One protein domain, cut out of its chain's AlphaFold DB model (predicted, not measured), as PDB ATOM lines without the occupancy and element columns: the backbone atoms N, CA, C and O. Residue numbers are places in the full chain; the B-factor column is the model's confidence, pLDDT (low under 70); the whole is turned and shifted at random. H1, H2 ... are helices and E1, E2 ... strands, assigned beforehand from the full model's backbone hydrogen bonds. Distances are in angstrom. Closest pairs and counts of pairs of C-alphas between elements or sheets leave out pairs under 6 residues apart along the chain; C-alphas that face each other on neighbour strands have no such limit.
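Overview. This is residues 117 to 258 of the 333 residues of the protein "Neutral ceramidase" of Monilinia fructigena (UniProt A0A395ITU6). Little regular structure: long loops join a small hairpin, E1 and E2, beside the first part of the long helix H4, which points to one end; H1 is at the other, and H2 and H3 near the middle. The 142 printed residues run E1, E2, H1, H2, H3, H4, mostly helix, with 39 in named elements. The whole is only just compact, close to loose, radius of gyration of the C-alphas 17.1 A, spanning 54 by 33 by 27 A.

Along the chain. E1, residues 117 to 119, begins at C-alpha (-3.915, 36.243, -47.308); E2 is 125 to 127. H4, 242 to 257, 23.3 A long, ends at C-alpha (-8.901, 13.103, -42.430). H1 is 162 to 170, H2 223 to 226, H3 231 to 234.

Arrangement. In antiparallel E1 and E2, N 118 and O 126 are 2.9 A apart. The closest C-alphas of E1 and H4, Phe 118 and Ala 245, are 7.0 A apart. H2 and H3 touch only at the corner, closest C-alphas Tyr 226 and Gly 233, 4.1 A. H1 and H4 are apart. In H4, 9 of 12 O i to N i+4 pairs are within hydrogen-bond range.

Size, cuts and confidence. The printed part has no cut. Links E2 to H1 and H1 to H2 are long. Low pLDDT includes residues 163 to 200.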
ATOM      1  N   ASP A 117      -2.555  35.703 -47.377       94.12
ATOM      2  CA  ASP A 117      -3.915  36.243 -47.308       94.12
ATOM      3  C   ASP A 117      -4.945  35.143 -47.038       94.12
ATOM      4  O   ASP A 117      -4.962  34.109 -47.711       94.12
ATOM      5  N   PHE A 118      -5.859  35.385 -46.100       93.50
ATOM      6  CA  PHE A 118      -6.921  34.438 -45.772       93.50
ATOM      7  C   PHE A 118      -8.169  35.132 -45.196       93.50
ATOM      8  O   PHE A 118      -8.081  36.229 -44.637       93.50
ATOM      9  N   PRO A 119      -9.360  34.516 -45.332       92.62
ATOM     10  CA  PRO A 119     -10.585  35.042 -44.746       92.62
ATOM     11  C   PRO A 119     -10.692  34.719 -43.250       92.62
ATOM     12  O   PRO A 119     -10.550  33.565 -42.835       92.62
ATOM     13  N   LEU A 120     -11.053  35.726 -42.456       86.44
ATOM     14  CA  LEU A 120     -11.562  35.550 -41.096       86.44
ATOM     15  C   LEU A 120     -13.015  35.051 -41.109       86.44
ATOM     16  O   LEU A 120     -13.724  35.138 -42.113       86.44
ATOM     17  N   ALA A 121     -13.506  34.595 -39.952       78.56
ATOM     18  CA  ALA A 121     -14.884  34.114 -39.794       78.56
ATOM     19  C   ALA A 121     -15.962  35.160 -40.155       78.56
ATOM     20  O   ALA A 121     -17.078  34.801 -40.524       78.56
ATOM     21  N   ASN A 122     -15.634  36.453 -40.071       81.88
ATOM     22  CA  ASN A 122     -16.513  37.562 -40.458       81.88
ATOM     23  C   ASN A 122     -16.465  37.895 -41.968       81.88
ATOM     24  O   ASN A 122     -17.110  38.851 -42.395       81.88
ATOM     25  N   GLY A 123     -15.689  37.153 -42.766       85.56
ATOM     26  CA  GLY A 123     -15.513  37.364 -44.205       85.56
ATOM     27  C   GLY A 123     -14.497  38.445 -44.587       85.56
ATOM     28  O   GLY A 123     -14.228  38.618 -45.774       85.56
ATOM     29  N   SER A 124     -13.915  39.162 -43.620       88.44
ATOM     30  CA  SER A 124     -12.807  40.080 -43.904       88.44
ATOM     31  C   SER A 124     -11.556  39.300 -44.304       88.44
ATOM     32  O   SER A 124     -11.266  38.253 -43.727       88.44
ATOM     33  N   ILE A 125     -10.836  39.801 -45.306       90.62
ATOM     34  CA  ILE A 125      -9.542  39.249 -45.705       90.62
ATOM     35  C   ILE A 125      -8.462  39.950 -44.892       90.62
ATOM     36  O   ILE A 125      -8.420  41.182 -44.847       90.62
ATOM     37  N   VAL A 126      -7.610  39.157 -44.257       89.94
ATOM     38  CA  VAL A 126      -6.432  39.624 -43.529       89.94
ATOM     39  C   VAL A 126      -5.191  38.929 -44.066       89.94
ATOM     40  O   VAL A 126      -5.288  37.889 -44.716       89.94
ATOM     41  N   GLN A 127      -4.030  39.504 -43.767       88.88
ATOM     42  CA  GLN A 127      -2.743  39.009 -44.230       88.88
ATOM     43  C   GLN A 127      -1.800  38.780 -43.048       88.88
ATOM     44  O   GLN A 127      -1.789  39.547 -42.082       88.88
ATOM     45  N   THR A 128      -1.000  37.724 -43.137       90.81
ATOM     46  CA  THR A 128       0.171  37.509 -42.273       90.81
ATOM     47  C   THR A 128       1.361  38.358 -42.722       90.81
ATOM     48  O   THR A 128       1.430  38.847 -43.848       90.81
ATOM     49  N   CYS A 129       2.333  38.527 -41.836       87.50
ATOM     50  CA  CYS A 129       3.505  39.362 -42.073       87.50
ATOM     51  C   CYS A 129       4.759  38.533 -42.350       87.50
ATOM     52  O   CYS A 129       4.828  37.386 -41.932       87.50
ATOM     53  N   PRO A 130       5.801  39.082 -42.997       86.00
ATOM     54  CA  PRO A 130       7.124  38.469 -42.971       86.00
ATOM     55  C   PRO A 130       7.645  38.349 -41.536       86.00
ATOM     56  O   PRO A 130       7.453  39.272 -40.749       86.00
ATOM     57  N   ALA A 131       8.364  37.261 -41.247       84.81
ATOM     58  CA  ALA A 131       8.909  36.983 -39.921       84.81
ATOM     59  C   ALA A 131       9.667  38.185 -39.318       84.81
ATOM     60  O   ALA A 131      10.644  38.665 -39.905       84.81
ATOM     61  N   ALA A 132       9.235  38.631 -38.139       81.50
ATOM     62  CA  ALA A 132       9.870  39.686 -37.353       81.50
ATOM     63  C   ALA A 132       9.804  39.366 -35.851       81.50
ATOM     64  O   ALA A 132       8.908  38.662 -35.399       81.50
ATOM     65  N   LEU A 133      10.760  39.893 -35.083       80.88
ATOM     66  CA  LEU A 133      10.771  39.813 -33.622       80.88
ATOM     67  C   LEU A 133      10.553  41.210 -33.046       80.88
ATOM     68  O   LEU A 133      11.219  42.160 -33.464       80.88
ATOM     69  N   GLY A 134       9.631  41.325 -32.094       76.19
ATOM     70  CA  GLY A 134       9.434  42.541 -31.308       76.19
ATOM     71  C   GLY A 134      10.521  42.717 -30.245       76.19
ATOM     72  O   GLY A 134      11.228  41.771 -29.896       76.19
ATOM     73  N   TYR A 135      10.645  43.919 -29.680       76.94
ATOM     74  CA  TYR A 135      11.674  44.212 -28.674       76.94
ATOM     75  C   TYR A 135      11.562  43.340 -27.413       76.94
ATOM     76  O   TYR A 135      12.585  42.885 -26.901       76.94
ATOM     77  N   SER A 136      10.344  43.016 -26.964       81.31
ATOM     78  CA  SER A 136      10.125  42.159 -25.786       81.31
ATOM     79  C   SER A 136      10.633  40.723 -25.956       81.31
ATOM     80  O   SER A 136      10.736  40.009 -24.964       81.31
ATOM     81  N   PHE A 137      10.990  40.285 -27.170       81.38
ATOM     82  CA  PHE A 137      11.698  39.016 -27.369       81.38
ATOM     83  C   PHE A 137      13.037  39.015 -26.618       81.38
ATOM     84  O   PHE A 137      13.378  38.053 -25.934       81.38
ATOM     85  N   ALA A 138      13.780  40.123 -26.685       79.81
ATOM     86  CA  ALA A 138      15.073  40.247 -26.022       79.81
ATOM     87  C   ALA A 138      14.958  40.410 -24.496       79.81
ATOM     88  O   ALA A 138      15.955  40.225 -23.805       79.81
ATOM     89  N   ALA A 139      13.757  40.694 -23.974       78.50
ATOM     90  CA  ALA A 139      13.475  40.782 -22.540       78.50
ATOM     91  C   ALA A 139      13.379  39.406 -21.853       78.50
ATOM     92  O   ALA A 139      13.383  39.335 -20.623       78.50
ATOM     93  N   GLY A 140      13.317  38.313 -22.626       77.75
ATOM     94  CA  GLY A 140      13.168  36.956 -22.099       77.75
ATOM     95  C   GLY A 140      11.871  36.769 -21.310       77.75
ATOM     96  O   GLY A 140      10.929  37.554 -21.436       77.75
ATOM     97  N   THR A 141      11.805  35.724 -20.489       77.25
ATOM     98  CA  THR A 141      10.618  35.378 -19.692       77.25
ATOM     99  C   THR A 141      10.939  35.289 -18.205       77.25
ATOM    100  O   THR A 141      12.072  35.466 -17.768       77.25
ATOM    101  N   SER A 142       9.919  34.964 -17.414       70.44
ATOM    102  CA  SER A 142      10.076  34.552 -16.021       70.44
ATOM    103  C   SER A 142      11.005  33.351 -15.829       70.44
ATOM    104  O   SER A 142      11.564  33.189 -14.749       70.44
ATOM    105  N   ASP A 143      11.138  32.493 -16.840       71.00
ATOM    106  CA  ASP A 143      11.891  31.239 -16.741       71.00
ATOM    107  C   ASP A 143      13.360  31.398 -17.144       71.00
ATOM    108  O   ASP A 143      14.171  30.521 -16.847       71.00
ATOM    109  N   GLY A 144      13.692  32.520 -17.781       71.31
ATOM    110  CA  GLY A 144      15.028  32.913 -18.204       71.31
ATOM    111  C   GLY A 144      14.990  34.390 -18.593       71.31
ATOM    112  O   GLY A 144      14.429  34.705 -19.651       71.31
ATOM    113  N   PRO A 145      15.501  35.303 -17.742       70.06
ATOM    114  CA  PRO A 145      15.466  36.724 -18.047       70.06
ATOM    115  C   PRO A 145      16.301  37.009 -19.294       70.06
ATOM    116  O   PRO A 145      17.314  36.361 -19.560       70.06
ATOM    117  N   GLY A 146      15.853  37.993 -20.065       67.69
ATOM    118  CA  GLY A 146      16.565  38.469 -21.235       67.69
ATOM    119  C   GLY A 146      17.909  39.109 -20.908       67.69
ATOM    120  O   GLY A 146      18.328  39.221 -19.755       67.69
ATOM    121  N   ALA A 147      18.591  39.562 -21.952       63.78
ATOM    122  CA  ALA A 147      19.844  40.293 -21.822       63.78
ATOM    123  C   ALA A 147      19.609  41.804 -21.987       63.78
ATOM    124  O   ALA A 147      18.697  42.220 -22.695       63.78
ATOM    125  N   PHE A 148      20.504  42.619 -21.418       69.88
ATOM    126  CA  PHE A 148      20.517  44.087 -21.541       69.88
ATOM    127  C   PHE A 148      19.315  44.797 -20.883       69.88
ATOM    128  O   PHE A 148      18.822  44.349 -19.853       69.88
ATOM    129  N   ASP A 149      18.912  45.952 -21.421       68.62
ATOM    130  CA  ASP A 149      17.894  46.875 -20.904       68.62
ATOM    131  C   ASP A 149      16.484  46.625 -21.477       68.62
ATOM    132  O   ASP A 149      15.642  47.520 -21.464       68.62
ATOM    133  N   PHE A 150      16.219  45.421 -21.997       72.94
ATOM    134  CA  PHE A 150      14.911  45.064 -22.545       72.94
ATOM    135  C   PHE A 150      13.930  44.640 -21.450       72.94
ATOM    136  O   PHE A 150      14.220  43.779 -20.621       72.94
ATOM    137  N   THR A 151      12.726  45.198 -21.504       73.31
ATOM    138  CA  THR A 151      11.599  44.911 -20.611       73.31
ATOM    139  C   THR A 151      10.408  44.409 -21.428       73.31
ATOM    140  O   THR A 151      10.227  44.770 -22.592       73.31
ATOM    141  N   GLN A 152       9.597  43.521 -20.848       76.62
ATOM    142  CA  GLN A 152       8.372  43.062 -21.511       76.62
ATOM    143  C   GLN A 152       7.290  44.144 -21.462       76.62
ATOM    144  O   GLN A 152       7.132  44.797 -20.432       76.62
ATOM    145  N   ASN A 153       6.474  44.237 -22.520       77.94
ATOM    146  CA  ASN A 153       5.371  45.201 -22.626       77.94
ATOM    147  C   ASN A 153       5.841  46.654 -22.408       77.94
ATOM    148  O   ASN A 153       5.244  47.415 -21.646       77.94
ATOM    149  N   ASP A 154       6.932  47.032 -23.074       70.19
ATOM    150  CA  ASP A 154       7.423  48.407 -23.076       70.19
ATOM    151  C   ASP A 154       7.224  49.050 -24.462       70.19
ATOM    152  O   ASP A 154       8.074  48.922 -25.345       70.19
ATOM    153  N   PRO A 155       6.087  49.736 -24.691       59.41
ATOM    154  CA  PRO A 155       5.812  50.432 -25.951       59.41
ATOM    155  C   PRO A 155       6.773  51.603 -26.230       59.41
ATOM    156  O   PRO A 155       6.795  52.109 -27.352       59.41
ATOM    157  N   GLY A 156       7.534  52.064 -25.227       55.06
ATOM    158  CA  GLY A 156       8.549  53.112 -25.357       55.06
ATOM    159  C   GLY A 156       9.978  52.577 -25.493       55.06
ATOM    160  O   GLY A 156      10.902  53.376 -25.657       55.06
ATOM    161  N   ALA A 157      10.165  51.255 -25.428       59.16
ATOM    162  CA  ALA A 157      11.462  50.602 -25.521       59.16
ATOM    163  C   ALA A 157      11.964  50.435 -26.966       59.16
ATOM    164  O   ALA A 157      11.178  50.359 -27.915       59.16
ATOM    165  N   PRO A 158      13.291  50.282 -27.129       57.34
ATOM    166  CA  PRO A 158      14.303  50.379 -26.076       57.34
ATOM    167  C   PRO A 158      14.585  51.836 -25.700       57.34
ATOM    168  O   PRO A 158      14.682  52.710 -26.560       57.34
ATOM    169  N   SER A 159      14.777  52.083 -24.401       59.81
ATOM    170  CA  SER A 159      15.163  53.403 -23.878       59.81
ATOM    171  C   SER A 159      16.523  53.875 -24.420       59.81
ATOM    172  O   SER A 159      16.777  55.078 -24.529       59.81
ATOM    173  N   ASN A 160      17.381  52.929 -24.817       66.31
ATOM    174  CA  ASN A 160      18.659  53.184 -25.457       66.31
ATOM    175  C   ASN A 160      18.537  53.252 -26.999       66.31
ATOM    176  O   ASN A 160      18.319  52.224 -27.652       66.31
ATOM    177  N   PRO A 161      18.782  54.422 -27.625       67.75
ATOM    178  CA  PRO A 161      18.690  54.588 -29.076       67.75
ATOM    179  C   PRO A 161      19.709  53.744 -29.860       67.75
ATOM    180  O   PRO A 161      19.511  53.520 -31.055       67.75
ATOM    181  N   LEU A 162      20.763  53.228 -29.211       71.69
ATOM    182  CA  LEU A 162      21.747  52.321 -29.814       71.69
ATOM    183  C   LEU A 162      21.087  51.119 -30.503       71.69
ATOM    184  O   LEU A 162      21.504  50.730 -31.591       71.69
ATOM    185  N   TRP A 163      20.041  50.550 -29.908       69.31
ATOM    186  CA  TRP A 163      19.403  49.342 -30.430       69.31
ATOM    187  C   TRP A 163      18.633  49.577 -31.733       69.31
ATOM    188  O   TRP A 163      18.587  48.680 -32.572       69.31
ATOM    189  N   SER A 164      18.120  50.793 -31.954       64.62
ATOM    190  CA  SER A 164      17.524  51.187 -33.241       64.62
ATOM    191  C   SER A 164      18.569  51.284 -34.363       64.62
ATOM    192  O   SER A 164      18.289  50.977 -35.520       64.62
ATOM    193  N   VAL A 165      19.804  51.655 -34.013       60.59
ATOM    194  CA  VAL A 165      20.934  51.719 -34.949       60.59
ATOM    195  C   VAL A 165      21.450  50.314 -35.252       60.59
ATOM    196  O   VAL A 165      21.665  49.976 -36.414       60.59
ATOM    197  N   VAL A 166      21.611  49.472 -34.226       65.12
ATOM    198  CA  VAL A 166      22.059  48.079 -34.388       65.12
ATOM    199  C   VAL A 166      21.059  47.271 -35.219       65.12
ATOM    200  O   VAL A 166      21.475  46.559 -36.134       65.12
ATOM    201  N   SER A 167      19.752  47.410 -34.974       63.03
ATOM    202  CA  SER A 167      18.729  46.736 -35.784       63.03
ATOM    203  C   SER A 167      18.742  47.219 -37.239       63.03
ATOM    204  O   SER A 167      18.723  46.396 -38.158       63.03
ATOM    205  N   GLY A 168      18.887  48.531 -37.462       59.28
ATOM    206  CA  GLY A 168      19.012  49.122 -38.797       59.28
ATOM    207  C   GLY A 168      20.261  48.677 -39.568       59.28
ATOM    208  O   GLY A 168      20.207  48.556 -40.790       59.28
ATOM    209  N   LEU A 169      21.365  48.382 -38.870       61.16
ATOM    210  CA  LEU A 169      22.597  47.848 -39.466       61.16
ATOM    211  C   LEU A 169      22.499  46.355 -39.816       61.16
ATOM    212  O   LEU A 169      23.173  45.910 -40.743       61.16
ATOM    213  N   LEU A 170      21.670  45.588 -39.099       64.19
ATOM    214  CA  LEU A 170      21.431  44.173 -39.393       64.19
ATOM    215  C   LEU A 170      20.478  43.993 -40.581       64.19
ATOM    216  O   LEU A 170      20.785  43.231 -41.499       64.19
ATOM    217  N   ARG A 171      19.323  44.678 -40.577       62.84
ATOM    218  CA  ARG A 171      18.365  44.660 -41.695       62.84
ATOM    219  C   ARG A 171      17.356  45.806 -41.591       62.84
ATOM    220  O   ARG A 171      16.543  45.839 -40.674       62.84
ATOM    221  N   VAL A 172      17.337  46.692 -42.587       66.81
ATOM    222  CA  VAL A 172      16.315  47.745 -42.699       66.81
ATOM    223  C   VAL A 172      14.978  47.127 -43.149       66.81
ATOM    224  O   VAL A 172      14.961  46.441 -44.177       66.81
ATOM    225  N   PRO A 173      13.859  47.352 -42.427       64.88
ATOM    226  CA  PRO A 173      12.539  46.899 -42.858       64.88
ATOM    227  C   PRO A 173      12.150  47.486 -44.219       64.88
ATOM    228  O   PRO A 173      12.352  48.669 -44.492       64.88
ATOM    229  N   THR A 174      11.567  46.659 -45.078       65.25
ATOM    230  CA  THR A 174      11.041  47.088 -46.381       65.25
ATOM    231  C   THR A 174       9.738  47.877 -46.224       65.25
ATOM    232  O   THR A 174       9.022  47.730 -45.236       65.25
ATOM    233  N   ALA A 175       9.369  48.667 -47.238       64.19
ATOM    234  CA  ALA A 175       8.099  49.403 -47.257       64.19
ATOM    235  C   ALA A 175       6.852  48.493 -47.216       64.19
ATOM    236  O   ALA A 175       5.775  48.956 -46.882       64.19
ATOM    237  N   GLN A 176       6.982  47.200 -47.533       61.53
ATOM    238  CA  GLN A 176       5.903  46.213 -47.373       61.53
ATOM    239  C   GLN A 176       5.767  45.723 -45.921       61.53
ATOM    240  O   GLN A 176       4.719  45.223 -45.533       61.53
ATOM    241  N   GLN A 177       6.812  45.889 -45.103       62.56
ATOM    242  CA  GLN A 177       6.823  45.535 -43.681       62.56
ATOM    243  C   GLN A 177       6.323  46.679 -42.776       62.56
ATOM    244  O   GLN A 177       6.168  46.484 -41.574       62.56
ATOM    245  N   GLN A 178       6.029  47.864 -43.326       58.38
ATOM    246  CA  GLN A 178       5.467  49.007 -42.595       58.38
ATOM    247  C   GLN A 178       4.292  49.607 -43.384       58.38
ATOM    248  O   GLN A 178       4.480  49.861 -44.568       58.38
ATOM    249  N   PRO A 179       3.107  49.919 -42.813       52.97
ATOM    250  CA  PRO A 179       2.638  49.789 -41.427       52.97
ATOM    251  C   PRO A 179       1.793  48.546 -41.020       52.97
ATOM    252  O   PRO A 179       1.560  48.436 -39.819       52.97
ATOM    253  N   PRO A 180       1.331  47.602 -41.879       57.56
ATOM    254  CA  PRO A 180       0.459  46.510 -41.410       57.56
ATOM    255  C   PRO A 180       1.177  45.478 -40.519       57.56
ATOM    256  O   PRO A 180       0.519  44.697 -39.840       57.56
ATOM    257  N   CYS A 181       2.514  45.492 -40.503       62.91
ATOM    258  CA  CYS A 181       3.359  44.480 -39.864       62.91
ATOM    259  C   CYS A 181       4.287  45.024 -38.770       62.91
ATOM    260  O   CYS A 181       5.197  44.322 -38.327       62.91
ATOM    261  N   ARG A 182       4.100  46.279 -38.341       58.12
ATOM    262  CA  ARG A 182       4.940  46.877 -37.300       58.12
ATOM    263  C   ARG A 182       4.529  46.330 -35.928       58.12
ATOM    264  O   ARG A 182       3.394  46.515 -35.504       58.12
ATOM    265  N   VAL A 183       5.474  45.680 -35.253       56.97
ATOM    266  CA  VAL A 183       5.376  45.015 -33.934       56.97
ATOM    267  C   VAL A 183       5.301  45.983 -32.742       56.97
ATOM    268  O   VAL A 183       5.511  45.588 -31.599       56.97
ATOM    269  N   ASP A 184       4.986  47.255 -32.974       50.44
ATOM    270  CA  ASP A 184       5.021  48.250 -31.910       50.44
ATOM    271  C   ASP A 184       3.690  48.225 -31.153       50.44
ATOM    272  O   ASP A 184       2.622  48.510 -31.704       50.44
ATOM    273  N   ALA A 185       3.773  47.847 -29.878       46.53
ATOM    274  CA  ALA A 185       2.687  47.893 -28.915       46.53
ATOM    275  C   ALA A 185       2.003  49.267 -28.953       46.53
ATOM    276  O   ALA A 185       2.655  50.296 -28.777       46.53
ATOM    277  N   GLY A 186       0.688  49.310 -29.183       40.41
ATOM    278  CA  GLY A 186      -0.014  50.592 -29.093       40.41
ATOM    279  C   GLY A 186      -1.419  50.686 -29.664       40.41
ATOM    280  O   GLY A 186      -2.127  51.615 -29.291       40.41
ATOM    281  N   ASN A 187      -1.870  49.754 -30.508       40.59
ATOM    282  CA  ASN A 187      -3.269  49.735 -30.942       40.59
ATOM    283  C   ASN A 187      -3.950  48.443 -30.481       40.59
ATOM    284  O   ASN A 187      -3.830  47.424 -31.163       40.59
ATOM    285  N   PRO A 188      -4.659  48.452 -29.333       43.38
ATOM    286  CA  PRO A 188      -5.524  47.336 -28.981       43.38
ATOM    287  C   PRO A 188      -6.567  47.130 -30.093       43.38
ATOM    288  O   PRO A 188      -7.012  48.111 -30.702       43.38
ATOM    289  N   PRO A 189      -6.981  45.884 -30.377       44.59
ATOM    290  CA  PRO A 189      -8.033  45.635 -31.349       44.59
ATOM    291  C   PRO A 189      -9.295  46.415 -30.953       44.59
ATOM    292  O   PRO A 189      -9.816  46.281 -29.849       44.59
ATOM    293  N   SER A 190      -9.804  47.245 -31.864       40.75
ATOM    294  CA  SER A 190     -10.975  48.105 -31.639       40.75
ATOM    295  C   SER A 190     -12.311  47.344 -31.617       40.75
ATOM    296  O   SER A 190     -13.380  47.960 -31.636       40.75
ATOM    297  N   GLN A 191     -12.279  46.008 -31.647       43.41
ATOM    298  CA  GLN A 191     -13.446  45.132 -31.736       43.41
ATOM    299  C   GLN A 191     -13.171  43.807 -30.998       43.41
ATOM    300  O   GLN A 191     -12.076  43.261 -31.151       43.41
ATOM    301  N   PRO A 192     -14.154  43.248 -30.265       48.28
ATOM    302  CA  PRO A 192     -14.106  41.860 -29.810       48.28
ATOM    303  C   PRO A 192     -13.931  40.928 -31.010       48.28
ATOM    304  O   PRO A 192     -14.628  41.090 -32.018       48.28
ATOM    305  N   GLN A 193     -13.022  39.958 -30.918       53.09
ATOM    306  CA  GLN A 193     -12.817  39.034 -32.024       53.09
ATOM    307  C   GLN A 193     -14.019  38.097 -32.227       53.09
ATOM    308  O   GLN A 193     -14.639  37.655 -31.252       53.09
ATOM    309  N   PRO A 194     -14.374  37.784 -33.488       53.44
ATOM    310  CA  PRO A 194     -15.361  36.756 -33.783       53.44
ATOM    311  C   PRO A 194     -14.913  35.407 -33.216       53.44
ATOM    312  O   PRO A 194     -13.724  35.113 -33.168       53.44
ATOM    313  N   ALA A 195     -15.868  34.557 -32.835       54.50
ATOM    314  CA  ALA A 195     -15.558  33.172 -32.496       54.50
ATOM    315  C   ALA A 195     -14.782  32.501 -33.651       54.50
ATOM    316  O   ALA A 195     -15.093  32.785 -34.816       54.50
ATOM    317  N   PRO A 196     -13.827  31.598 -33.350       57.50
ATOM    318  CA  PRO A 196     -13.055  30.918 -34.378       57.50
ATOM    319  C   PRO A 196     -13.991  30.250 -35.394       57.50
ATOM    320  O   PRO A 196     -15.072  29.769 -35.016       57.50
ATOM    321  N   PRO A 197     -13.614  30.228 -36.686       56.88
ATOM    322  CA  PRO A 197     -14.456  29.663 -37.725       56.88
ATOM    323  C   PRO A 197     -14.810  28.217 -37.373       56.88
ATOM    324  O   PRO A 197     -13.948  27.383 -37.087       56.88
ATOM    325  N   LYS A 198     -16.111  27.909 -37.371       59.12
ATOM    326  CA  LYS A 198     -16.568  26.534 -37.176       59.12
ATOM    327  C   LYS A 198     -16.148  25.722 -38.396       59.12
ATOM    328  O   LYS A 198     -16.505  26.073 -39.518       59.12
ATOM    329  N   SER A 199     -15.419  24.632 -38.161       65.50
ATOM    330  CA  SER A 199     -15.127  23.639 -39.196       65.50
ATOM    331  C   SER A 199     -16.429  23.234 -39.911       65.50
ATOM    332  O   SER A 199     -17.414  22.932 -39.229       65.50
ATOM    333  N   PRO A 200     -16.457  23.181 -41.257       67.81
ATOM    334  CA  PRO A 200     -17.605  22.659 -41.999       67.81
ATOM    335  C   PRO A 200     -17.766  21.139 -41.822       67.81
ATOM    336  O   PRO A 200     -18.802  20.576 -42.171       67.81
ATOM    337  N   HIS A 201     -16.751  20.467 -41.271       71.00
ATOM    338  CA  HIS A 201     -16.763  19.046 -40.944       71.00
ATOM    339  C   HIS A 201     -17.119  18.814 -39.469       71.00
ATOM    340  O   HIS A 201     -16.729  19.625 -38.621       71.00
ATOM    341  N   PRO A 202     -17.811  17.702 -39.142       70.69
ATOM    342  CA  PRO A 202     -18.104  17.342 -37.759       70.69
ATOM    343  C   PRO A 202     -16.808  17.260 -36.935       70.69
ATOM    344  O   PRO A 202     -15.799  16.760 -37.441       70.69
ATOM    345  N   PRO A 203     -16.814  17.751 -35.684       67.62
ATOM    346  CA  PRO A 203     -15.612  17.784 -34.867       67.62
ATOM    347  C   PRO A 203     -15.129  16.361 -34.546       67.62
ATOM    348  O   PRO A 203     -15.954  15.455 -34.361       67.62
ATOM    349  N   PRO A 204     -13.806  16.144 -34.444       74.44
ATOM    350  CA  PRO A 204     -13.277  14.882 -33.952       74.44
ATOM    351  C   PRO A 204     -13.719  14.651 -32.499       74.44
ATOM    352  O   PRO A 204     -13.955  15.597 -31.748       74.44
ATOM    353  N   ARG A 205     -13.799  13.380 -32.081       78.44
ATOM    354  CA  ARG A 205     -14.143  13.017 -30.690       78.44
ATOM    355  C   ARG A 205     -13.116  13.526 -29.673       78.44
ATOM    356  O   ARG A 205     -13.477  13.806 -28.537       78.44
ATOM    357  N   LEU A 206     -11.854  13.625 -30.087       81.56
ATOM    358  CA  LEU A 206     -10.741  14.153 -29.310       81.56
ATOM    359  C   LEU A 206      -9.764  14.836 -30.272       81.56
ATOM    360  O   LEU A 206      -9.442  14.273 -31.318       81.56
ATOM    361  N   SER A 207      -9.294  16.028 -29.912       82.12
ATOM    362  CA  SER A 207      -8.229  16.742 -30.617       82.12
ATOM    363  C   SER A 207      -7.133  17.077 -29.617       82.12
ATOM    364  O   SER A 207      -7.411  17.682 -28.583       82.12
ATOM    365  N   LEU A 208      -5.901  16.679 -29.923       82.56
ATOM    366  CA  LEU A 208      -4.719  16.973 -29.119       82.56
ATOM    367  C   LEU A 208      -3.774  17.841 -29.948       82.56
ATOM    368  O   LEU A 208      -3.504  17.526 -31.106       82.56
ATOM    369  N   ALA A 209      -3.284  18.931 -29.363       80.38
ATOM    370  CA  ALA A 209      -2.256  19.759 -29.979       80.38
ATOM    371  C   ALA A 209      -0.872  19.190 -29.641       80.38
ATOM    372  O   ALA A 209      -0.587  18.911 -28.480       80.38
ATOM    373  N   ALA A 210      -0.017  19.051 -30.654       78.69
ATOM    374  CA  ALA A 210       1.380  18.645 -30.508       78.69
ATOM    375  C   ALA A 210       2.286  19.698 -31.179       78.69
ATOM    376  O   ALA A 210       2.709  19.516 -32.329       78.69
ATOM    377  N   PRO A 211       2.526  20.846 -30.518       74.62
ATOM    378  CA  PRO A 211       3.378  21.896 -31.060       74.62
ATOM    379  C   PRO A 211       4.856  21.485 -31.062       74.62
ATOM    380  O   PRO A 211       5.234  20.425 -30.567       74.62
ATOM    381  N   GLN A 212       5.708  22.351 -31.618       67.94
ATOM    382  CA  GLN A 212       7.150  22.115 -31.782       67.94
ATOM    383  C   GLN A 212       7.504  20.939 -32.713       67.94
ATOM    384  O   GLN A 212       8.610  20.397 -32.644       67.94
ATOM    385  N   THR A 213       6.584  20.562 -33.599       56.47
ATOM    386  CA  THR A 213       6.768  19.513 -34.604       56.47
ATOM    387  C   THR A 213       7.134  20.120 -35.963       56.47
ATOM    388  O   THR A 213       6.652  21.190 -36.321       56.47
ATOM    389  N   HIS A 214       7.982  19.428 -36.733       72.50
ATOM    390  CA  HIS A 214       8.468  19.805 -38.075       72.50
ATOM    391  C   HIS A 214       9.295  21.105 -38.140       72.50
ATOM    392  O   HIS A 214      10.511  21.038 -38.307       72.50
ATOM    393  N   THR A 215       8.656  22.266 -37.973       62.88
ATOM    394  CA  THR A 215       9.269  23.602 -38.026       62.88
ATOM    395  C   THR A 215       8.740  24.441 -36.866       62.88
ATOM    396  O   THR A 215       7.555  24.399 -36.552       62.88
ATOM    397  N   ARG A 216       9.613  25.208 -36.206       68.12
ATOM    398  CA  ARG A 216       9.242  25.999 -35.024       68.12
ATOM    399  C   ARG A 216       8.895  27.439 -35.401       68.12
ATOM    400  O   ARG A 216       9.768  28.173 -35.855       68.12
ATOM    401  N   THR A 217       7.657  27.847 -35.130       68.50
ATOM    402  CA  THR A 217       7.332  29.239 -34.785       68.50
ATOM    403  C   THR A 217       7.440  29.405 -33.270       68.50
ATOM    404  O   THR A 217       7.251  28.439 -32.527       68.50
ATOM    405  N   ILE A 218       7.865  30.580 -32.799       74.19
ATOM    406  CA  ILE A 218       8.296  30.737 -31.401       74.19
ATOM    407  C   ILE A 218       7.089  30.817 -30.458       74.19
ATOM    408  O   ILE A 218       7.111  30.208 -29.390       74.19
ATOM    409  N   SER A 219       6.025  31.534 -30.827       77.44
ATOM    410  CA  SER A 219       4.814  31.677 -30.007       77.44
ATOM    411  C   SER A 219       3.574  31.943 -30.864       77.44
ATOM    412  O   SER A 219       3.682  32.506 -31.948       77.44
ATOM    413  N   LEU A 220       2.404  31.516 -30.370       84.44
ATOM    414  CA  LEU A 220       1.100  31.628 -31.043       84.44
ATOM    415  C   LEU A 220       0.016  32.179 -30.089       84.44
ATOM    416  O   LEU A 220      -0.957  31.476 -29.803       84.44
ATOM    417  N   PRO A 221       0.194  33.393 -29.538       83.19
ATOM    418  CA  PRO A 221      -0.781  34.015 -28.653       83.19
ATOM    419  C   PRO A 221      -2.053  34.388 -29.414       83.19
ATOM    420  O   PRO A 221      -2.053  34.576 -30.636       83.19
ATOM    421  N   ARG A 222      -3.149  34.557 -28.676       84.50
ATOM    422  CA  ARG A 222      -4.356  35.165 -29.242       84.50
ATOM    423  C   ARG A 222      -4.109  36.629 -29.600       84.50
ATOM    424  O   ARG A 222      -3.245  37.259 -28.993       84.50
ATOM    425  N   PRO A 223      -4.872  37.226 -30.527       81.06
ATOM    426  CA  PRO A 223      -4.668  38.626 -30.901       81.06
ATOM    427  C   PRO A 223      -4.787  39.604 -29.721       81.06
ATOM    428  O   PRO A 223      -4.062  40.600 -29.675       81.06
ATOM    429  N   GLU A 224      -5.621  39.301 -28.720       82.12
ATOM    430  CA  GLU A 224      -5.679  40.082 -27.479       82.12
ATOM    431  C   GLU A 224      -4.363  40.009 -26.694       82.12
ATOM    432  O   GLU A 224      -3.873  41.033 -26.224       82.12
ATOM    433  N   GLU A 225      -3.763  38.825 -26.593       82.38
ATOM    434  CA  GLU A 225      -2.476  38.597 -25.923       82.38
ATOM    435  C   GLU A 225      -1.312  39.207 -26.722       82.38
ATOM    436  O   GLU A 225      -0.444  39.869 -26.151       82.38
ATOM    437  N   TYR A 226      -1.330  39.069 -28.054       82.00
ATOM    438  CA  TYR A 226      -0.364  39.686 -28.964       82.00
ATOM    439  C   TYR A 226      -0.318  41.206 -28.782       82.00
ATOM    440  O   TYR A 226       0.767  41.789 -28.775       82.00
ATOM    441  N   SER A 227      -1.478  41.849 -28.597       80.44
ATOM    442  CA  SER A 227      -1.572  43.307 -28.448       80.44
ATOM    443  C   SER A 227      -0.870  43.853 -27.198       80.44
ATOM    444  O   SER A 227      -0.492  45.023 -27.179       80.44
ATOM    445  N   ILE A 228      -0.641  43.004 -26.188       82.12
ATOM    446  CA  ILE A 228       0.097  43.355 -24.966       82.12
ATOM    447  C   ILE A 228       1.612  43.365 -25.233       82.12
ATOM    448  O   ILE A 228       2.354  44.005 -24.503       82.12
ATOM    449  N   GLN A 229       2.105  42.662 -26.262       81.19
ATOM    450  CA  GLN A 229       3.539  42.606 -26.591       81.19
ATOM    451  C   GLN A 229       4.436  42.252 -25.388       81.19
ATOM    452  O   GLN A 229       5.510  42.821 -25.171       81.19
ATOM    453  N   ARG A 230       4.010  41.249 -24.613       83.75
ATOM    454  CA  ARG A 230       4.910  40.464 -23.750       83.75
ATOM    455  C   ARG A 230       5.838  39.593 -24.605       83.75
ATOM    456  O   ARG A 230       5.773  39.656 -25.832       83.75
ATOM    457  N   TYR A 231       6.712  38.803 -23.981       84.19
ATOM    458  CA  TYR A 231       7.662  37.950 -24.706       84.19
ATOM    459  C   TYR A 231       6.980  37.110 -25.798       84.19
ATOM    460  O   TYR A 231       7.444  37.091 -26.935       84.19
ATOM    461  N   GLU A 232       5.843  36.489 -25.490       86.31
ATOM    462  CA  GLU A 232       5.095  35.610 -26.394       86.31
ATOM    463  C   GLU A 232       4.510  36.396 -27.583       86.31
ATOM    464  O   GLU A 232       4.604  35.967 -28.733       86.31
ATOM    465  N   GLY A 233       3.979  37.598 -27.324       83.75
ATOM    466  CA  GLY A 233       3.497  38.523 -28.357       83.75
ATOM    467  C   GLY A 233       4.609  39.003 -29.288       83.75
ATOM    468  O   GLY A 233       4.456  38.966 -30.507       83.75
ATOM    469  N   ALA A 234       5.759  39.385 -28.730       81.56
ATOM    470  CA  ALA A 234       6.927  39.813 -29.504       81.56
ATOM    471  C   ALA A 234       7.632  38.658 -30.234       81.56
ATOM    472  O   ALA A 234       8.360  38.885 -31.200       81.56
ATOM    473  N   SER A 235       7.405  37.425 -29.785       85.06
ATOM    474  CA  SER A 235       7.893  36.187 -30.398       85.06
ATOM    475  C   SER A 235       6.958  35.637 -31.485       85.06
ATOM    476  O   SER A 235       7.220  34.576 -32.052       85.06
ATOM    477  N   THR A 236       5.858  36.327 -31.780       86.50
ATOM    478  CA  THR A 236       4.915  35.935 -32.836       86.50
ATOM    479  C   THR A 236       5.428  36.447 -34.177       86.50
ATOM    480  O   THR A 236       5.289  37.626 -34.507       86.50
ATOM    481  N   LEU A 237       6.072  35.560 -34.934       86.31
ATOM    482  CA  LEU A 237       6.880  35.916 -36.100       86.31
ATOM    483  C   LEU A 237       6.056  36.559 -37.216       86.31
ATOM    484  O   LEU A 237       6.501  37.528 -37.829       86.31
ATOM    485  N   TYR A 238       4.875  36.015 -37.492       89.38
ATOM    486  CA  TYR A 238       4.056  36.372 -38.648       89.38
ATOM    487  C   TYR A 238       2.940  37.373 -38.299       89.38
ATOM    488  O   TYR A 238       2.006  37.573 -39.081       89.38
ATOM    489  N   GLY A 239       3.070  38.052 -37.154       85.94
ATOM    490  CA  GLY A 239       2.212  39.153 -36.718       85.94
ATOM    491  C   GLY A 239       0.890  38.720 -36.076       85.94
ATOM    492  O   GLY A 239       0.632  37.543 -35.837       85.94
ATOM    493  N   GLN A 240       0.014  39.698 -35.814       86.12
ATOM    494  CA  GLN A 240      -1.213  39.520 -35.017       86.12
ATOM    495  C   GLN A 240      -2.196  38.463 -35.552       86.12
ATOM    496  O   GLN A 240      -3.057  37.994 -34.818       86.12
ATOM    497  N   HIS A 241      -2.105  38.121 -36.838       89.12
ATOM    498  CA  HIS A 241      -2.991  37.163 -37.499       89.12
ATOM    499  C   HIS A 241      -2.381  35.758 -37.613       89.12
ATOM    500  O   HIS A 241      -2.991  34.892 -38.235       89.12
ATOM    501  N   GLU A 242      -1.212  35.503 -37.012       90.44
ATOM    502  CA  GLU A 242      -0.538  34.201 -37.089       90.44
ATOM    503  C   GLU A 242      -1.421  33.062 -36.551       90.44
ATOM    504  O   GLU A 242      -1.639  32.078 -37.257       90.44
ATOM    505  N   LEU A 243      -2.000  33.207 -35.351       91.00
ATOM    506  CA  LEU A 243      -2.885  32.185 -34.775       91.00
ATOM    507  C   LEU A 243      -4.101  31.902 -35.673       91.00
ATOM    508  O   LEU A 243      -4.431  30.746 -35.932       91.00
ATOM    509  N   GLU A 244      -4.746  32.955 -36.173       91.06
ATOM    510  CA  GLU A 244      -5.904  32.844 -37.066       91.06
ATOM    511  C   GLU A 244      -5.541  32.137 -38.381       91.06
ATOM    512  O   GLU A 244      -6.309  31.302 -38.865       91.06
ATOM    513  N   ALA A 245      -4.344  32.382 -38.922       92.56
ATOM    514  CA  ALA A 245      -3.844  31.672 -40.095       92.56
ATOM    515  C   ALA A 245      -3.682  30.168 -39.812       92.56
ATOM    516  O   ALA A 245      -4.149  29.344 -40.601       92.56
ATOM    517  N   TYR A 246      -3.106  29.786 -38.665       92.38
ATOM    518  CA  TYR A 246      -3.002  28.376 -38.258       92.38
ATOM    519  C   TYR A 246      -4.373  27.712 -38.079       92.38
ATOM    520  O   TYR A 246      -4.565  26.573 -38.521       92.38
ATOM    521  N   ILE A 247      -5.342  28.410 -37.477       90.81
ATOM    522  CA  ILE A 247      -6.721  27.918 -37.341       90.81
ATOM    523  C   ILE A 247      -7.342  27.715 -38.727       90.81
ATOM    524  O   ILE A 247      -7.902  26.649 -38.997       90.81
ATOM    525  N   HIS A 248      -7.215  28.692 -39.624       92.06
ATOM    526  CA  HIS A 248      -7.747  28.619 -40.983       92.06
ATOM    527  C   HIS A 248      -7.152  27.442 -41.777       92.06
ATOM    528  O   HIS A 248      -7.886  26.639 -42.357       92.06
ATOM    529  N   LEU A 249      -5.829  27.286 -41.765       92.75
ATOM    530  CA  LEU A 249      -5.127  26.195 -42.452       92.75
ATOM    531  C   LEU A 249      -5.506  24.821 -41.881       92.75
ATOM    532  O   LEU A 249      -5.761  23.878 -42.628       92.75
ATOM    533  N   THR A 250      -5.613  24.705 -40.557       90.69
ATOM    534  CA  THR A 250      -5.978  23.437 -39.905       90.69
ATOM    535  C   THR A 250      -7.429  23.058 -40.195       90.69
ATOM    536  O   THR A 250      -7.723  21.918 -40.558       90.69
ATOM    537  N   THR A 251      -8.353  24.013 -40.062       89.12
ATOM    538  CA  THR A 251      -9.789  23.771 -40.275       89.12
ATOM    539  C   THR A 251     -10.146  23.558 -41.745       89.12
ATOM    540  O   THR A 251     -11.068  22.794 -42.026       89.12
ATOM    541  N   SER A 252      -9.404  24.150 -42.685       89.44
ATOM    542  CA  SER A 252      -9.563  23.879 -44.122       89.44
ATOM    543  C   SER A 252      -9.005  22.513 -44.536       89.44
ATOM    544  O   SER A 252      -9.550  21.878 -45.439       89.44
ATOM    545  N   ALA A 253      -7.972  22.012 -43.852       91.50
ATOM    546  CA  ALA A 253      -7.355  20.725 -44.163       91.50
ATOM    547  C   ALA A 253      -7.980  19.523 -43.425       91.50
ATOM    548  O   ALA A 253      -7.807  18.380 -43.851       91.50
ATOM    549  N   ILE A 254      -8.747  19.732 -42.349       90.06
ATOM    550  CA  ILE A 254      -9.281  18.622 -41.535       90.06
ATOM    551  C   ILE A 254     -10.166  17.649 -42.337       90.06
ATOM    552  O   ILE A 254     -10.232  16.460 -42.022       90.06
ATOM    553  N   GLY A 255     -10.787  18.117 -43.427       90.25
ATOM    554  CA  GLY A 255     -11.570  17.289 -44.345       90.25
ATOM    555  C   GLY A 255     -10.772  16.162 -45.012       90.25
ATOM    556  O   GLY A 255     -11.356  15.132 -45.365       90.25
ATOM    557  N   TYR A 256      -9.446  16.287 -45.137       91.88
ATOM    558  CA  TYR A 256      -8.575  15.216 -45.642       91.88
ATOM    559  C   TYR A 256      -8.499  14.017 -44.688       91.88
ATOM    560  O   TYR A 256      -8.210  12.901 -45.119       91.88
ATOM    561  N   LEU A 257      -8.844  14.193 -43.409       90.38
ATOM    562  CA  LEU A 257      -8.901  13.103 -42.430       90.38
ATOM    563  C   LEU A 257     -10.236  12.344 -42.440       90.38
ATOM    564  O   LEU A 257     -10.334  11.295 -41.808       90.38
ATOM    565  N   ALA A 258     -11.251  12.803 -43.180       88.12
ATOM    566  CA  ALA A 258     -12.529  12.096 -43.268       88.12
ATOM    567  C   ALA A 258     -12.348  10.684 -43.858       88.12
ATOM    568  O   ALA A 258     -11.617  10.506 -44.833       88.12
TER     569      ALA A 258